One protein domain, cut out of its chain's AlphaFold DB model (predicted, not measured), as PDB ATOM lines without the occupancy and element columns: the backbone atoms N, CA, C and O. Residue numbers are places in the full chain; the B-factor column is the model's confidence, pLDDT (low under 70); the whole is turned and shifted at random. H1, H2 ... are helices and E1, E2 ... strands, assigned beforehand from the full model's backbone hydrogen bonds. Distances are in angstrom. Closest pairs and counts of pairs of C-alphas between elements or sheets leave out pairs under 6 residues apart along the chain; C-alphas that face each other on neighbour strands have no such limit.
ATOM      1  N   LYS A   2     195.340 262.918 169.911       81.00
ATOM      2  CA  LYS A   2     193.887 263.142 169.950       81.00
ATOM      3  C   LYS A   2     193.385 263.612 171.322       81.00
ATOM      4  O   LYS A   2     192.764 264.665 171.403       81.00
ATOM      5  N   ASP A   3     193.743 262.904 172.393       86.06
ATOM      6  CA  ASP A   3     193.268 263.237 173.745       86.06
ATOM      7  C   ASP A   3     193.705 264.630 174.215       86.06
ATOM      8  O   ASP A   3     192.903 265.365 174.772       86.06
ATOM      9  N   PHE A   4     194.934 265.045 173.892       89.25
ATOM     10  CA  PHE A   4     195.436 266.377 174.238       89.25
ATOM     11  C   PHE A   4     194.598 267.502 173.612       89.25
ATOM     12  O   PHE A   4     194.275 268.482 174.277       89.25
ATOM     13  N   LEU A   5     194.241 267.371 172.332       89.19
ATOM     14  CA  LEU A   5     193.432 268.372 171.637       89.19
ATOM     15  C   LEU A   5     191.982 268.372 172.141       89.19
ATOM     16  O   LEU A   5     191.397 269.437 172.328       89.19
ATOM     17  N   VAL A   6     191.428 267.191 172.425       92.62
ATOM     18  CA  VAL A   6     190.106 267.052 173.050       92.62
ATOM     19  C   VAL A   6     190.079 267.720 174.427       92.62
ATOM     20  O   VAL A   6     189.143 268.459 174.730       92.62
ATOM     21  N   ASP A   7     191.113 267.534 175.246       92.56
ATOM     22  CA  ASP A   7     191.197 268.174 176.558       92.56
ATOM     23  C   ASP A   7     191.333 269.707 176.429       92.56
ATOM     24  O   ASP A   7     190.672 270.440 177.162       92.56
ATOM     25  N   GLN A   8     192.089 270.220 175.446       92.44
ATOM     26  CA  GLN A   8     192.134 271.664 175.153       92.44
ATOM     27  C   GLN A   8     190.767 272.236 174.752       92.44
ATOM     28  O   GLN A   8     190.405 273.332 175.189       92.44
ATOM     29  N   PHE A   9     190.008 271.506 173.933       93.81
ATOM     30  CA  PHE A   9     188.641 271.863 173.559       93.81
ATOM     31  C   PHE A   9     187.730 271.967 174.794       93.81
ATOM     32  O   PHE A   9     187.045 272.978 174.971       93.81
ATOM     33  N   LEU A  10     187.777 270.977 175.691       93.56
ATOM     34  CA  LEU A  10     186.979 270.980 176.920       93.56
ATOM     35  C   LEU A  10     187.357 272.129 177.854       93.56
ATOM     36  O   LEU A  10     186.477 272.805 178.383       93.56
ATOM     37  N   GLU A  11     188.651 272.385 178.044       91.75
ATOM     38  CA  GLU A  11     189.121 273.494 178.879       91.75
ATOM     39  C   GLU A  11     188.689 274.856 178.331       91.75
ATOM     40  O   GLU A  11     188.365 275.767 179.097       91.75
ATOM     41  N   LYS A  12     188.634 275.007 177.004       91.19
ATOM     42  CA  LYS A  12     188.148 276.236 176.374       91.19
ATOM     43  C   LYS A  12     186.660 276.464 176.638       91.19
ATOM     44  O   LYS A  12     186.284 277.584 176.977       91.19
ATOM     45  N   ILE A  13     185.845 275.416 176.529       90.81
ATOM     46  CA  ILE A  13     184.405 275.463 176.824       90.81
ATOM     47  C   ILE A  13     184.160 275.787 178.301       90.81
ATOM     48  O   ILE A  13     183.480 276.767 178.594       90.81
ATOM     49  N   LYS A  14     184.815 275.071 179.224       89.44
ATOM     50  CA  LYS A  14     184.693 275.308 180.676       89.44
ATOM     51  C   LYS A  14     185.016 276.742 181.094       89.44
ATOM     52  O   LYS A  14     184.435 277.250 182.045       89.44
ATOM     53  N   LYS A  15     185.981 277.387 180.431       87.69
ATOM     54  CA  LYS A  15     186.361 278.776 180.736       87.69
ATOM     55  C   LYS A  15     185.327 279.797 180.271       87.69
ATOM     56  O   LYS A  15     185.305 280.900 180.810       87.69
ATOM     57  N   ASN A  16     184.537 279.471 179.250       83.62
ATOM     58  CA  ASN A  16     183.602 280.404 178.631       83.62
ATOM     59  C   ASN A  16     182.175 280.241 179.173       83.62
ATOM     60  O   ASN A  16     181.489 281.229 179.421       83.62
ATOM     61  N   GLU A  17     181.752 279.007 179.428       80.31
ATOM     62  CA  GLU A  17     180.396 278.681 179.864       80.31
ATOM     63  C   GLU A  17     180.375 278.433 181.385       80.31
ATOM     64  O   GLU A  17     181.117 277.612 181.922       80.31
ATOM     65  N   LYS A  18     179.553 279.200 182.119       63.88
ATOM     66  CA  LYS A  18     179.673 279.335 183.587       63.88
ATOM     67  C   LYS A  18     179.222 278.118 184.404       63.88
ATOM     68  O   LYS A  18     179.499 278.101 185.598       63.88
ATOM     69  N   GLN A  19     178.585 277.106 183.811       70.94
ATOM     70  CA  GLN A  19     178.180 275.866 184.488       70.94
ATOM     71  C   GLN A  19     178.045 274.717 183.481       70.94
ATOM     72  O   GLN A  19     177.337 274.848 182.488       70.94
ATOM     73  N   HIS A  20     178.653 273.570 183.785       75.06
ATOM     74  CA  HIS A  20     178.416 272.313 183.077       75.06
ATOM     75  C   HIS A  20     178.176 271.190 184.068       75.06
ATOM     76  O   HIS A  20     178.889 271.088 185.070       75.06
ATOM     77  N   SER A  21     177.227 270.308 183.763       82.88
ATOM     78  CA  SER A  21     177.178 269.027 184.454       82.88
ATOM     79  C   SER A  21     178.336 268.140 183.986       82.88
ATOM     80  O   SER A  21     178.815 268.242 182.854       82.88
ATOM     81  N   GLU A  22     178.781 267.227 184.845       84.56
ATOM     82  CA  GLU A  22     179.807 266.240 184.486       84.56
ATOM     83  C   GLU A  22     179.376 265.386 183.280       84.56
ATOM     84  O   GLU A  22     180.179 265.072 182.401       84.56
ATOM     85  N   LYS A  23     178.071 265.103 183.179       88.12
ATOM     86  CA  LYS A  23     177.459 264.399 182.049       88.12
ATOM     87  C   LYS A  23     177.594 265.178 180.735       88.12
ATOM     88  O   LYS A  23     177.885 264.571 179.704       88.12
ATOM     89  N   ASP A  24     177.418 266.498 180.763       88.12
ATOM     90  CA  ASP A  24     177.553 267.337 179.564       88.12
ATOM     91  C   ASP A  24     179.004 267.390 179.089       88.12
ATOM     92  O   ASP A  24     179.269 267.272 177.894       88.12
ATOM     93  N   LEU A  25     179.955 267.496 180.020       89.56
ATOM     94  CA  LEU A  25     181.382 267.475 179.694       89.56
ATOM     95  C   LEU A  25     181.815 266.132 179.100       89.56
ATOM     96  O   LEU A  25     182.572 266.115 178.130       89.56
ATOM     97  N   LEU A  26     181.314 265.016 179.636       91.50
ATOM     98  CA  LEU A  26     181.543 263.685 179.067       91.50
ATOM     99  C   LEU A  26     180.956 263.572 177.654       91.50
ATOM    100  O   LEU A  26     181.638 263.109 176.744       91.50
ATOM    101  N   SER A  27     179.732 264.062 177.444       93.31
ATOM    102  CA  SER A  27     179.094 264.101 176.121       93.31
ATOM    103  C   SER A  27     179.903 264.926 175.113       93.31
ATOM    104  O   SER A  27     180.182 264.466 174.006       93.31
ATOM    105  N   LEU A  28     180.356 266.122 175.503       93.50
ATOM    106  CA  LEU A  28     181.209 266.977 174.671       93.50
ATOM    107  C   LEU A  28     182.558 266.317 174.361       93.50
ATOM    108  O   LEU A  28     183.048 266.434 173.237       93.50
ATOM    109  N   LYS A  29     183.143 265.600 175.328       94.44
ATOM    110  CA  LYS A  29     184.393 264.853 175.146       94.44
ATOM    111  C   LYS A  29     184.247 263.779 174.073       94.44
ATOM    112  O   LYS A  29     185.107 263.671 173.200       94.44
ATOM    113  N   GLU A  30     183.168 263.004 174.130       93.44
ATOM    114  CA  GLU A  30     182.905 261.941 173.159       93.44
ATOM    115  C   GLU A  30     182.609 262.510 171.766       93.44
ATOM    116  O   GLU A  30     183.231 262.067 170.802       93.44
ATOM    117  N   LYS A  31     181.809 263.582 171.657       94.75
ATOM    118  CA  LYS A  31     181.596 264.292 170.379       94.75
ATOM    119  C   LYS A  31     182.913 264.771 169.760       94.75
ATOM    120  O   LYS A  31     183.143 264.590 168.570       94.75
ATOM    121  N   ALA A  32     183.805 265.362 170.555       93.88
ATOM    122  CA  ALA A  32     185.098 265.843 170.066       93.88
ATOM    123  C   ALA A  32     185.992 264.705 169.541       93.88
ATOM    124  O   ALA A  32     186.649 264.853 168.508       93.88
ATOM    125  N   LYS A  33     186.003 263.555 170.227       92.62
ATOM    126  CA  LYS A  33     186.717 262.358 169.761       92.62
ATOM    127  C   LYS A  33     186.121 261.811 168.465       92.62
ATOM    128  O   LYS A  33     186.884 261.469 167.565       92.62
ATOM    129  N   GLU A  34     184.796 261.744 168.388       92.88
ATOM    130  CA  GLU A  34     184.052 261.246 167.232       92.88
ATOM    131  C   GLU A  34     184.315 262.099 165.985       92.88
ATOM    132  O   GLU A  34     184.609 261.549 164.927       92.88
ATOM    133  N   LEU A  35     184.317 263.430 166.114       93.25
ATOM    134  CA  LEU A  35     184.654 264.344 165.015       93.25
ATOM    135  C   LEU A  35     186.062 264.097 164.460       93.25
ATOM    136  O   LEU A  35     186.257 264.070 163.245       93.25
ATOM    137  N   ILE A  36     187.041 263.902 165.347       90.88
ATOM    138  CA  ILE A  36     188.415 263.592 164.946       90.88
ATOM    139  C   ILE A  36     188.468 262.251 164.202       90.88
ATOM    140  O   ILE A  36     189.044 262.183 163.118       90.88
ATOM    141  N   ASP A  37     187.840 261.200 164.731       89.12
ATOM    142  CA  ASP A  37     187.834 259.880 164.081       89.12
ATOM    143  C   ASP A  37     187.113 259.895 162.729       89.12
ATOM    144  O   ASP A  37     187.523 259.213 161.784       89.12
ATOM    145  N   ALA A  38     186.043 260.680 162.625       89.88
ATOM    146  CA  ALA A  38     185.293 260.881 161.396       89.88
ATOM    147  C   ALA A  38     186.158 261.520 160.313       89.88
ATOM    148  O   ALA A  38     186.174 261.029 159.184       89.88
ATOM    149  N   LEU A  39     186.912 262.562 160.674       89.06
ATOM    150  CA  LEU A  39     187.870 263.206 159.781       89.06
ATOM    151  C   LEU A  39     188.932 262.202 159.316       89.06
ATOM    152  O   LEU A  39     189.176 262.080 158.119       89.06
ATOM    153  N   CYS A  40     189.512 261.430 160.242       85.62
ATOM    154  CA  CYS A  40     190.482 260.381 159.914       85.62
ATOM    155  C   CYS A  40     189.927 259.350 158.919       85.62
ATOM    156  O   CYS A  40     190.667 258.806 158.106       85.62
ATOM    157  N   SER A  41     188.624 259.078 158.989       86.19
ATOM    158  CA  SER A  41     187.954 258.049 158.190       86.19
ATOM    159  C   SER A  41     187.314 258.576 156.899       86.19
ATOM    160  O   SER A  41     186.557 257.829 156.283       86.19
ATOM    161  N   LYS A  42     187.520 259.847 156.512       85.81
ATOM    162  CA  LYS A  42     186.798 260.515 155.402       85.81
ATOM    163  C   LYS A  42     185.264 260.503 155.553       85.81
ATOM    164  O   LYS A  42     184.530 260.498 154.570       85.81
ATOM    165  N   ARG A  43     184.758 260.451 156.790       88.69
ATOM    166  CA  ARG A  43     183.317 260.375 157.105       88.69
ATOM    167  C   ARG A  43     182.742 261.670 157.665       88.69
ATOM    168  O   ARG A  43     181.546 261.701 157.935       88.69
ATOM    169  N   LEU A  44     183.578 262.688 157.880       91.69
ATOM    170  CA  LEU A  44     183.142 263.996 158.359       91.69
ATOM    171  C   LEU A  44     182.733 264.885 157.181       91.69
ATOM    172  O   LEU A  44     183.521 265.058 156.254       91.69
ATOM    173  N   ILE A  45     181.544 265.479 157.253       90.50
ATOM    174  CA  ILE A  45     181.057 266.491 156.302       90.50
ATOM    175  C   ILE A  45     180.536 267.690 157.100       90.50
ATOM    176  O   ILE A  45     179.854 267.500 158.112       90.50
ATOM    177  N   LEU A  46     180.844 268.915 156.663       89.81
ATOM    178  CA  LEU A  46     180.254 270.136 157.211       89.81
ATOM    179  C   LEU A  46     179.092 270.554 156.307       89.81
ATOM    180  O   LEU A  46     179.296 271.150 155.257       89.81
ATOM    181  N   HIS A  47     177.867 270.241 156.720       83.25
ATOM    182  CA  HIS A  47     176.685 270.410 155.869       83.25
ATOM    183  C   HIS A  47     176.413 271.875 155.472       83.25
ATOM    184  O   HIS A  47     176.064 272.153 154.333       83.25
ATOM    185  N   ASP A  48     176.632 272.821 156.392       83.00
ATOM    186  CA  ASP A  48     176.322 274.246 156.199       83.00
ATOM    187  C   ASP A  48     177.549 275.131 156.439       83.00
ATOM    188  O   ASP A  48     177.532 276.046 157.273       83.00
ATOM    189  N   SER A  49     178.648 274.821 155.743       81.12
ATOM    190  CA  SER A  49     179.893 275.582 155.872       81.12
ATOM    191  C   SER A  49     179.672 277.079 155.598       81.12
ATOM    192  O   SER A  49     178.940 277.471 154.691       81.12
ATOM    193  N   GLY A  50     180.275 277.941 156.421       80.81
ATOM    194  CA  GLY A  50     180.105 279.392 156.282       80.81
ATOM    195  C   GLY A  50     178.783 279.947 156.822       80.81
ATOM    196  O   GLY A  50     178.431 281.072 156.477       80.81
ATOM    197  N   THR A  51     178.085 279.203 157.689       83.12
ATOM    198  CA  THR A  51     176.898 279.674 158.431       83.12
ATOM    199  C   THR A  51     177.062 279.468 159.943       83.12
ATOM    200  O   THR A  51     178.067 278.925 160.401       83.12
ATOM    201  N   TYR A  52     176.083 279.884 160.751       78.69
ATOM    202  CA  TYR A  52     176.047 279.558 162.187       78.69
ATOM    203  C   TYR A  52     175.309 278.243 162.465       78.69
ATOM    204  O   TYR A  52     175.389 277.706 163.568       78.69
ATOM    205  N   ALA A  53     174.627 277.698 161.455       75.88
ATOM    206  CA  ALA A  53     173.859 276.460 161.506       75.88
ATOM    207  C   ALA A  53     174.698 275.192 161.273       75.88
ATOM    208  O   ALA A  53     174.131 274.116 161.092       75.88
ATOM    209  N   ILE A  54     176.031 275.296 161.298       83.75
ATOM    210  CA  ILE A  54     176.943 274.202 160.939       83.75
ATOM    211  C   ILE A  54     176.589 272.915 161.670       83.75
ATOM    212  O   ILE A  54     176.684 272.810 162.895       83.75
ATOM    213  N   THR A  55     176.248 271.920 160.861       85.19
ATOM    214  CA  THR A  55     175.998 270.555 161.296       85.19
ATOM    215  C   THR A  55     177.142 269.671 160.822       85.19
ATOM    216  O   THR A  55     177.488 269.663 159.639       85.19
ATOM    217  N   PHE A  56     177.737 268.927 161.754       88.88
ATOM    218  CA  PHE A  56     178.764 267.938 161.442       88.88
ATOM    219  C   PHE A  56     178.092 266.598 161.176       88.88
ATOM    220  O   PHE A  56     177.373 266.107 162.037       88.88
ATOM    221  N   ILE A  57     178.330 265.986 160.026       87.75
ATOM    222  CA  ILE A  57     177.799 264.657 159.709       87.75
ATOM    223  C   ILE A  57     178.941 263.655 159.847       87.75
ATOM    224  O   ILE A  57     179.959 263.806 159.176       87.75
ATOM    225  N   VAL A  58     178.783 262.665 160.730       83.12
ATOM    226  CA  VAL A  58     179.757 261.593 160.994       83.12
ATOM    227  C   VAL A  58     179.113 260.264 160.584       83.12
ATOM    228  O   VAL A  58     178.559 259.529 161.396       83.12
ATOM    229  N   GLY A  59     179.099 259.958 159.285       79.81
ATOM    230  CA  GLY A  59     178.350 258.810 158.744       79.81
ATOM    231  C   GLY A  59     176.893 259.153 158.382       79.81
ATOM    232  O   GLY A  59     176.690 260.152 157.702       79.81
ATOM    233  N   PRO A  60     175.867 258.355 158.756       72.56
ATOM    234  CA  PRO A  60     174.477 258.651 158.382       72.56
ATOM    235  C   PRO A  60     173.824 259.729 159.264       72.56
ATOM    236  O   PRO A  60     172.703 260.145 158.983       72.56
ATOM    237  N   GLY A  61     174.479 260.122 160.362       80.94
ATOM    238  CA  GLY A  61     173.888 260.936 161.418       80.94
ATOM    239  C   GLY A  61     174.613 262.268 161.645       80.94
ATOM    240  O   GLY A  61     175.844 262.320 161.560       80.94
ATOM    241  N   PRO A  62     173.869 263.338 161.970       86.94
ATOM    242  CA  PRO A  62     174.429 264.616 162.388       86.94
ATOM    243  C   PRO A  62     174.826 264.643 163.875       86.94
ATOM    244  O   PRO A  62     174.180 264.037 164.731       86.94
ATOM    245  N   VAL A  63     175.850 265.433 164.194       87.88
ATOM    246  CA  VAL A  63     176.299 265.786 165.543       87.88
ATOM    247  C   VAL A  63     175.928 267.241 165.818       87.88
ATOM    248  O   VAL A  63     176.388 268.158 165.136       87.88
ATOM    249  N   TYR A  64     175.122 267.452 166.861       84.25
ATOM    250  CA  TYR A  64     174.647 268.775 167.270       84.25
ATOM    251  C   TYR A  64     175.369 269.290 168.517       84.25
ATOM    252  O   TYR A  64     175.531 268.564 169.504       84.25
ATOM    253  N   PHE A  65     175.738 270.569 168.500       87.38
ATOM    254  CA  PHE A  65     176.220 271.313 169.666       87.38
ATOM    255  C   PHE A  65     175.137 272.249 170.200       87.38
ATOM    256  O   PHE A  65     174.193 272.593 169.489       87.38
ATOM    257  N   HIS A  66     175.260 272.642 171.467       82.56
ATOM    258  CA  HIS A  66     174.232 273.429 172.149       82.56
ATOM    259  C   HIS A  66     174.439 274.938 172.011       82.56
ATOM    260  O   HIS A  66     173.467 275.684 172.105       82.56
ATOM    261  N   THR A  67     175.677 275.386 171.782       84.00
ATOM    262  CA  THR A  67     176.028 276.809 171.685       84.00
ATOM    263  C   THR A  67     176.910 277.083 170.468       84.00
ATOM    264  O   THR A  67     177.658 276.215 170.005       84.00
ATOM    265  N   PHE A  68     176.882 278.323 169.972       85.88
ATOM    266  CA  PHE A  68     177.802 278.777 168.925       85.88
ATOM    267  C   PHE A  68     179.260 278.722 169.361       85.88
ATOM    268  O   PHE A  68     180.143 278.424 168.554       85.88
ATOM    269  N   PHE A  69     179.520 278.945 170.649       88.81
ATOM    270  CA  PHE A  69     180.860 278.819 171.197       88.81
ATOM    271  C   PHE A  69     181.385 277.380 171.117       88.81
ATOM    272  O   PHE A  69     182.546 277.171 170.748       88.81
ATOM    273  N   GLN A  70     180.538 276.383 171.391       91.06
ATOM    274  CA  GLN A  70     180.888 274.969 171.242       91.06
ATOM    275  C   GLN A  70     181.176 274.604 169.778       91.06
ATOM    276  O   GLN A  70     182.201 273.977 169.512       91.06
ATOM    277  N   VAL A  71     180.341 275.049 168.828       91.44
ATOM    278  CA  VAL A  71     180.570 274.830 167.382       91.44
ATOM    279  C   VAL A  71     181.898 275.449 166.943       91.44
ATOM    280  O   VAL A  71     182.736 274.768 166.351       91.44
ATOM    281  N   LYS A  72     182.136 276.721 167.289       92.62
ATOM    282  CA  LYS A  72     183.400 277.404 166.990       92.62
ATOM    283  C   LYS A  72     184.598 276.654 167.577       92.62
ATOM    284  O   LYS A  72     185.596 276.463 166.886       92.62
ATOM    285  N   SER A  73     184.496 276.212 168.829       93.50
ATOM    286  CA  SER A  73     185.569 275.472 169.502       93.50
ATOM    287  C   SER A  73     185.843 274.122 168.827       93.50
ATOM    288  O   SER A  73     187.000 273.716 168.729       93.50
ATOM    289  N   ALA A  74     184.813 273.447 168.308       94.62
ATOM    290  CA  ALA A  74     184.959 272.207 167.543       94.62
ATOM    291  C   ALA A  74     185.637 272.437 166.177       94.62
ATOM    292  O   ALA A  74     186.487 271.651 165.761       94.62
ATOM    293  N   LEU A  75     185.334 273.546 165.496       95.31
ATOM    294  CA  LEU A  75     186.024 273.939 164.261       95.31
ATOM    295  C   LEU A  75     187.504 274.258 164.507       95.31
ATOM    296  O   LEU A  75     188.370 273.833 163.743       95.31
ATOM    297  N   GLU A  76     187.816 274.983 165.583       94.62
ATOM    298  CA  GLU A  76     189.201 275.276 165.971       94.62
ATOM    299  C   GLU A  76     189.969 274.000 166.341       94.62
ATOM    300  O   GLU A  76     191.137 273.874 165.971       94.62
ATOM    301  N   LEU A  77     189.313 273.046 167.015       94.44
ATOM    302  CA  LEU A  77     189.852 271.717 167.307       94.44
ATOM    303  C   LEU A  77     190.259 270.987 166.018       94.44
ATOM    304  O   LEU A  77     191.408 270.559 165.891       94.44
ATOM    305  N   LEU A  78     189.339 270.877 165.056       93.69
ATOM    306  CA  LEU A  78     189.586 270.214 163.774       93.69
ATOM    307  C   LEU A  78     190.682 270.923 162.974       93.69
ATOM    308  O   LEU A  78     191.578 270.275 162.438       93.69
ATOM    309  N   LEU A  79     190.673 272.258 162.941       93.06
ATOM    310  CA  LEU A  79     191.707 273.024 162.248       93.06
ATOM    311  C   LEU A  79     193.086 272.835 162.886       93.06
ATOM    312  O   LEU A  79     194.080 272.717 162.170       93.06
ATOM    313  N   ALA A  80     193.164 272.825 164.219       91.06
ATOM    314  CA  ALA A  80     194.405 272.576 164.947       91.06
ATOM    315  C   ALA A  80     194.931 271.162 164.683       91.06
ATOM    316  O   ALA A  80     196.138 270.971 164.537       91.06
ATOM    317  N   PHE A  81     194.026 270.192 164.575       89.00
ATOM    318  CA  PHE A  81     194.357 268.817 164.237       89.00
ATOM    319  C   PHE A  81     194.909 268.685 162.809       89.00
ATOM    320  O   PHE A  81     195.976 268.110 162.629       89.00
ATOM    321  N   ILE A  82     194.264 269.316 161.819       88.38
ATOM    322  CA  ILE A  82     194.712 269.340 160.412       88.38
ATOM    323  C   ILE A  82     196.060 270.060 160.236       88.38
ATOM    324  O   ILE A  82     196.845 269.707 159.358       88.38
ATOM    325  N   LYS A  83     196.316 271.113 161.022       84.75
ATOM    326  CA  LYS A  83     197.528 271.945 160.914       84.75
ATOM    327  C   LYS A  83     198.771 271.332 161.553       84.75
ATOM    328  O   LYS A  83     199.850 271.875 161.347       84.75
ATOM    329  N   LYS A  84     198.650 270.272 162.355       79.75
ATOM    330  CA  LYS A  84     199.834 269.597 162.887       79.75
ATOM    331  C   LYS A  84     200.435 268.709 161.803       79.75
ATOM    332  O   LYS A  84     199.794 267.757 161.367       79.75
ATOM    333  N   ASP A  85     201.676 269.015 161.433       55.62
ATOM    334  CA  ASP A  85     202.435 268.351 160.362       55.62
ATOM    335  C   ASP A  85     202.580 266.824 160.554       55.62
ATOM    336  O   ASP A  85     202.798 266.099 159.587       55.62
ATOM    337  N   ASP A  86     202.342 266.314 161.769       57.56
ATOM    338  CA  ASP A  86     202.407 264.886 162.096       57.56
ATOM    339  C   ASP A  86     201.068 264.132 161.973       57.56
ATOM    340  O   ASP A  86     201.052 262.911 162.056       57.56
ATOM    341  N   PHE A  87     199.915 264.784 161.781       60.03
ATOM    342  CA  PHE A  87     198.632 264.055 161.779       60.03
ATOM    343  C   PHE A  87     198.424 263.206 160.513       60.03
ATOM    344  O   PHE A  87     197.986 262.057 160.593       60.03
ATOM    345  N   TYR A  88     198.822 263.723 159.347       55.47
ATOM    346  CA  TYR A  88     198.821 262.953 158.098       55.47
ATOM    347  C   TYR A  88     199.687 261.701 158.194       55.47
ATOM    348  O   TYR A  88     199.548 260.798 157.372       55.47
ATOM    349  N   LEU A  89     200.587 261.647 159.182       52.03
ATOM    350  CA  LEU A  89     201.491 260.540 159.365       52.03
ATOM    351  C   LEU A  89     200.781 259.277 159.915       52.03
ATOM    352  O   LEU A  89     201.181 258.159 159.588       52.03
ATOM    353  N   ASP A  90     199.679 259.401 160.643       54.72
ATOM    354  CA  ASP A  90     199.076 258.249 161.337       54.72
ATOM    355  C   ASP A  90     197.838 257.657 160.634       54.72
ATOM    356  O   ASP A  90     197.187 256.757 161.163       54.72
ATOM    357  N   LEU A  91     197.502 258.139 159.433       61.31
ATOM    358  CA  LEU A  91     196.301 257.715 158.710       61.31
ATOM    359  C   LEU A  91     196.539 256.505 157.783       61.31
ATOM    360  O   LEU A  91     197.551 256.470 157.070       61.31
ATOM    361  N   PRO A  92     195.597 255.539 157.718       53.31
ATOM    362  CA  PRO A  92     195.573 254.536 156.653       53.31
ATOM    363  C   PRO A  92     195.497 255.240 155.287       53.31
ATOM    364  O   PRO A  92     194.760 256.209 155.144       53.31
ATOM    365  N   GLU A  93     196.250 254.772 154.284       59.12
ATOM    366  CA  GLU A  93     196.264 255.342 152.916       59.12
ATOM    367  C   GLU A  93     196.858 256.761 152.779       59.12
ATOM    368  O   GLU A  93     196.386 257.587 151.983       59.12
ATOM    369  N   ARG A  94     197.944 257.035 153.519       60.66
ATOM    370  CA  ARG A  94     198.811 258.206 153.303       60.66
ATOM    371  C   ARG A  94     199.052 258.479 151.816       60.66
ATOM    372  O   ARG A  94     199.587 257.636 151.102       60.66
ATOM    373  N   GLY A  95     198.743 259.698 151.381       59.16
ATOM    374  CA  GLY A  95     199.097 260.182 150.047       59.16
ATOM    375  C   GLY A  95     198.193 259.696 148.916       59.16
ATOM    376  O   GLY A  95     198.484 260.001 147.760       59.16
ATOM    377  N   SER A  96     197.083 259.006 149.213       74.88
ATOM    378  CA  SER A  96     196.012 258.905 148.220       74.88
ATOM    379  C   SER A  96     195.538 260.319 147.876       74.88
ATOM    380  O   SER A  96     195.267 261.135 148.762       74.88
ATOM    381  N   ILE A  97     195.458 260.616 146.578       78.88
ATOM    382  CA  ILE A  97     194.996 261.914 146.064       78.88
ATOM    383  C   ILE A  97     193.636 262.271 146.683       78.88
ATOM    384  O   ILE A  97     193.399 263.414 147.052       78.88
ATOM    385  N   GLU A  98     192.786 261.267 146.899       82.38
ATOM    386  CA  GLU A  98     191.492 261.410 147.561       82.38
ATOM    387  C   GLU A  98     191.588 261.923 149.002       82.38
ATOM    388  O   GLU A  98     190.831 262.816 149.369       82.38
ATOM    389  N   MET A  99     192.499 261.392 149.830       83.75
ATOM    390  CA  MET A  99     192.644 261.869 151.213       83.75
ATOM    391  C   MET A  99     193.196 263.291 151.259       83.75
ATOM    392  O   MET A  99     192.763 264.098 152.077       83.75
ATOM    393  N   VAL A 100     194.133 263.612 150.365       82.19
ATOM    394  CA  VAL A 100     194.690 264.965 150.265       82.19
ATOM    395  C   VAL A 100     193.604 265.960 149.861       82.19
ATOM    396  O   VAL A 100     193.441 266.971 150.541       82.19
ATOM    397  N   ASN A 101     192.830 265.651 148.818       86.81
ATOM    398  CA  ASN A 101     191.729 266.500 148.363       86.81
ATOM    399  C   ASN A 101     190.678 266.675 149.462       86.81
ATOM    400  O   ASN A 101     190.341 267.802 149.802       86.81
ATOM    401  N   TYR A 102     190.263 265.579 150.103       89.31
ATOM    402  CA  TYR A 102     189.312 265.620 151.211       89.31
ATOM    403  C   TYR A 102     189.755 266.561 152.341       89.31
ATOM    404  O   TYR A 102     188.974 267.387 152.812       89.31
ATOM    405  N   ILE A 103     191.019 266.480 152.772       87.94
ATOM    406  CA  ILE A 103     191.518 267.355 153.837       87.94
ATOM    407  C   ILE A 103     191.652 268.810 153.365       87.94
ATOM    408  O   ILE A 103     191.397 269.719 154.158       87.94
ATOM    409  N   ILE A 104     192.033 269.055 152.106       88.19
ATOM    410  CA  ILE A 104     192.058 270.410 151.528       88.19
ATOM    411  C   ILE A 104     190.655 271.027 151.566       88.19
ATOM    412  O   ILE A 104     190.512 272.152 152.057       88.19
ATOM    413  N   ASP A 105     189.644 270.283 151.125       90.62
ATOM    414  CA  ASP A 105     188.255 270.742 151.053       90.62
ATOM    415  C   ASP A 105     187.695 271.022 152.453       90.62
ATOM    416  O   ASP A 105     187.285 272.147 152.747       90.62
ATOM    417  N   ILE A 106     187.803 270.058 153.376       91.81
ATOM    418  CA  ILE A 106     187.353 270.232 154.766       91.81
ATOM    419  C   ILE A 106     188.078 271.399 155.445       91.81
ATOM    420  O   ILE A 106     187.471 272.183 156.179       91.81
ATOM    421  N   LYS A 107     189.385 271.566 155.211       91.88
ATOM    422  CA  LYS A 107     190.142 272.695 155.767       91.88
ATOM    423  C   LYS A 107     189.609 274.031 155.251       91.88
ATOM    424  O   LYS A 107     189.518 274.974 156.040       91.88
ATOM    425  N   ALA A 108     189.281 274.129 153.965       91.44
ATOM    426  CA  ALA A 108     188.693 275.332 153.386       91.44
ATOM    427  C   ALA A 108     187.313 275.630 153.999       91.44
ATOM    428  O   ALA A 108     187.076 276.755 154.445       91.44
ATOM    429  N   GLU A 109     186.451 274.619 154.134       92.69
ATOM    430  CA  GLU A 109     185.130 274.744 154.769       92.69
ATOM    431  C   GLU A 109     185.216 275.201 156.232       92.69
ATOM    432  O   GLU A 109     184.471 276.090 156.663       92.69
ATOM    433  N   ILE A 110     186.162 274.647 157.000       93.94
ATOM    434  CA  ILE A 110     186.415 275.058 158.386       93.94
ATOM    435  C   ILE A 110     186.859 276.524 158.443       93.94
ATOM    436  O   ILE A 110     186.390 277.278 159.298       93.94
ATOM    437  N   ILE A 111     187.752 276.952 157.547       92.25
ATOM    438  CA  ILE A 111     188.236 278.340 157.512       92.25
ATOM    439  C   ILE A 111     187.092 279.306 157.189       92.25
ATOM    440  O   ILE A 111     186.937 280.295 157.907       92.25
ATOM    441  N   ASN A 112     186.276 279.012 156.176       90.00
ATOM    442  CA  ASN A 112     185.122 279.839 155.804       90.00
ATOM    443  C   ASN A 112     184.137 279.975 156.973       90.00
ATOM    444  O   ASN A 112     183.698 281.071 157.320       90.00
ATOM    445  N   SER A 113     183.868 278.864 157.653       91.12
ATOM    446  CA  SER A 113     183.026 278.825 158.847       91.12
ATOM    447  C   SER A 113     183.577 279.688 159.987       91.12
ATOM    448  O   SER A 113     182.853 280.474 160.599       91.12
ATOM    449  N   LEU A 114     184.881 279.601 160.261       92.50
ATOM    450  CA  LEU A 114     185.527 280.392 161.312       92.50
ATOM    451  C   LEU A 114     185.572 281.891 161.001       92.50
ATOM    452  O   LEU A 114     185.496 282.694 161.932       92.50
ATOM    453  N   GLN A 115     185.687 282.285 159.729       89.00
ATOM    454  CA  GLN A 115     185.597 283.694 159.329       89.00
ATOM    455  C   GLN A 115     184.235 284.282 159.687       89.00
ATOM    456  O   GLN A 115     184.170 285.400 160.201       89.00
ATOM    457  N   LEU A 116     183.170 283.507 159.483       85.00
ATOM    458  CA  LEU A 116     181.839 283.911 159.887       85.00
ATOM    459  C   LEU A 116     181.758 284.056 161.409       85.00
ATOM    460  O   LEU A 116     181.465 285.146 161.876       85.00
ATOM    461  N   PHE A 117     182.136 283.045 162.198       88.50
ATOM    462  CA  PHE A 117     182.132 283.178 163.665       88.50
ATOM    463  C   PHE A 117     182.975 284.354 164.169       88.50
ATOM    464  O   PHE A 117     182.617 284.990 165.159       88.50
ATOM    465  N   ALA A 118     184.086 284.678 163.503       86.81
ATOM    466  CA  ALA A 118     184.876 285.855 163.842       86.81
ATOM    467  C   ALA A 118     184.095 287.166 163.648       86.81
ATOM    468  O   ALA A 118     184.378 288.129 164.353       86.81
ATOM    469  N   HIS A 119     183.128 287.218 162.730       83.50
ATOM    470  CA  HIS A 119     182.209 288.344 162.589       83.50
ATOM    471  C   HIS A 119     181.221 288.439 163.762       83.50
ATOM    472  O   HIS A 119     181.098 289.519 164.332       83.50
ATOM    473  N   PHE A 120     180.574 287.346 164.181       85.44
ATOM    474  CA  PHE A 120     179.638 287.359 165.324       85.44
ATOM    475  C   PHE A 120     180.314 287.672 166.647       85.44
ATOM    476  O   PHE A 120     179.879 288.573 167.350       85.44
ATOM    477  N   PHE A 121     181.432 287.015 166.959       84.88
ATOM    478  CA  PHE A 121     182.143 287.261 168.219       84.88
ATOM    479  C   PHE A 121     182.847 288.632 168.269       84.88
ATOM    480  O   PHE A 121     183.426 288.975 169.298       84.88
ATOM    481  N   LYS A 122     182.837 289.402 167.169       87.06
ATOM    482  CA  LYS A 122     183.243 290.817 167.141       87.06
ATOM    483  C   LYS A 122     182.097 291.780 167.450       87.06
ATOM    484  O   LYS A 122     182.389 292.932 167.758       87.06
ATOM    485  N   GLN A 123     180.844 291.344 167.324       84.19
ATOM    486  CA  GLN A 123     179.692 292.162 167.693       84.19
ATOM    487  C   GLN A 123     179.653 292.361 169.210       84.19
ATOM    488  O   GLN A 123     180.256 291.582 169.957       84.19
TER     489      GLN A 123
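AT A GLANCE: This is residues 2 to 123 of the 316 residues of an uncharacterized protein of Cytophagia bacterium (UniProt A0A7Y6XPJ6). A small, antiparallel three-stranded sheet, E1, E2 and E3, sits beside a core of helices in which H3 is the middle piece: the hairpin of H1 and H2 packs on one side of H3 and the long H5 on the other. H2 also covers part of one face of the sheet, and residues 18 to 24, of which 22 to 24 belong to H2, stick out. The printed part has 122 residues, with five named helices and three named strands in the order H1 H2 E1 E2 E3 H3 H4 H5, and its class is mostly helix. It is compact, with a radius of gyration of the C-alphas of 14.2 A and spans of 44 by 29 by 29 A.

IN THESE COORDINATES: The sheet's strands are E1, residues 44 to 46, E2, residues 56 to 58, and E3, residues 61 to 63. H2, residues 22 to 40, is 27.4 A long from first to last C-alpha, and H1, residues 2 to 16, is 21.9 A, beginning at C-alpha 2 (193.887, 263.142, 169.950). H3, residues 68 to 83, is 22.4 A long. H4 is residues 87 to 90. H5, residues 97 to 120, is 35.4 A long and ends at C-alpha 120 (179.638, 287.359, 165.324).

HOW THE PARTS SIT: E1, E2 and E3 form a meander, each strand the antiparallel neighbour of the one before. N 45 and O 57 are 3.0 A apart across the hairpin E1 and E2, and N 63 and O 56 are 2.7 A apart across the hairpin E2 and E3, both within hydrogen-bond range. H2 is on one face of the sheet, making two layers, helix over strands; its closest C-alphas to E1 are Ala 38 and Leu 44, 4.9 A. H1, H2 and H3 form a bundle, helices grouped side by side. H1 touches H2, closest C-alphas Val 6 and Ala 32, 6.0 A, at a steep tilt of 44 degrees, opposite ways. H3 is the hub. It touches H1, closest C-alphas Phe 9 and Ser 73, 6.2 A, at a shallow tilt of 30 degrees, opposite ways. With residues 74 to 81 alone it touches residues 32 to 36 of H2, closest C-alphas Ile 36 and Leu 78, 6.8 A. It touches H5, closest C-alphas Leu 75 and Ile 110, 6.0 A, at a tilt of 37 degrees, only just steep. H5 only grazes the sheet, with residues 102 to 113. H4 is close to H3 but not clearly touching, closest C-alphas Phe 81 and Phe 87, 6.9 A, and apart from H5. In H1, H2, H3 and H5 every O i to N i+4 pair is within hydrogen-bond range; H4 is too short for one.

THE WHOLE: The C-alphas farthest apart, those of Gln 19 and Ile 97, are 44.2 A apart. The printed part has no cut and no long link. The mean pLDDT of the printed part is 84.7; residue 18 and residues 85 to 95 are under 70.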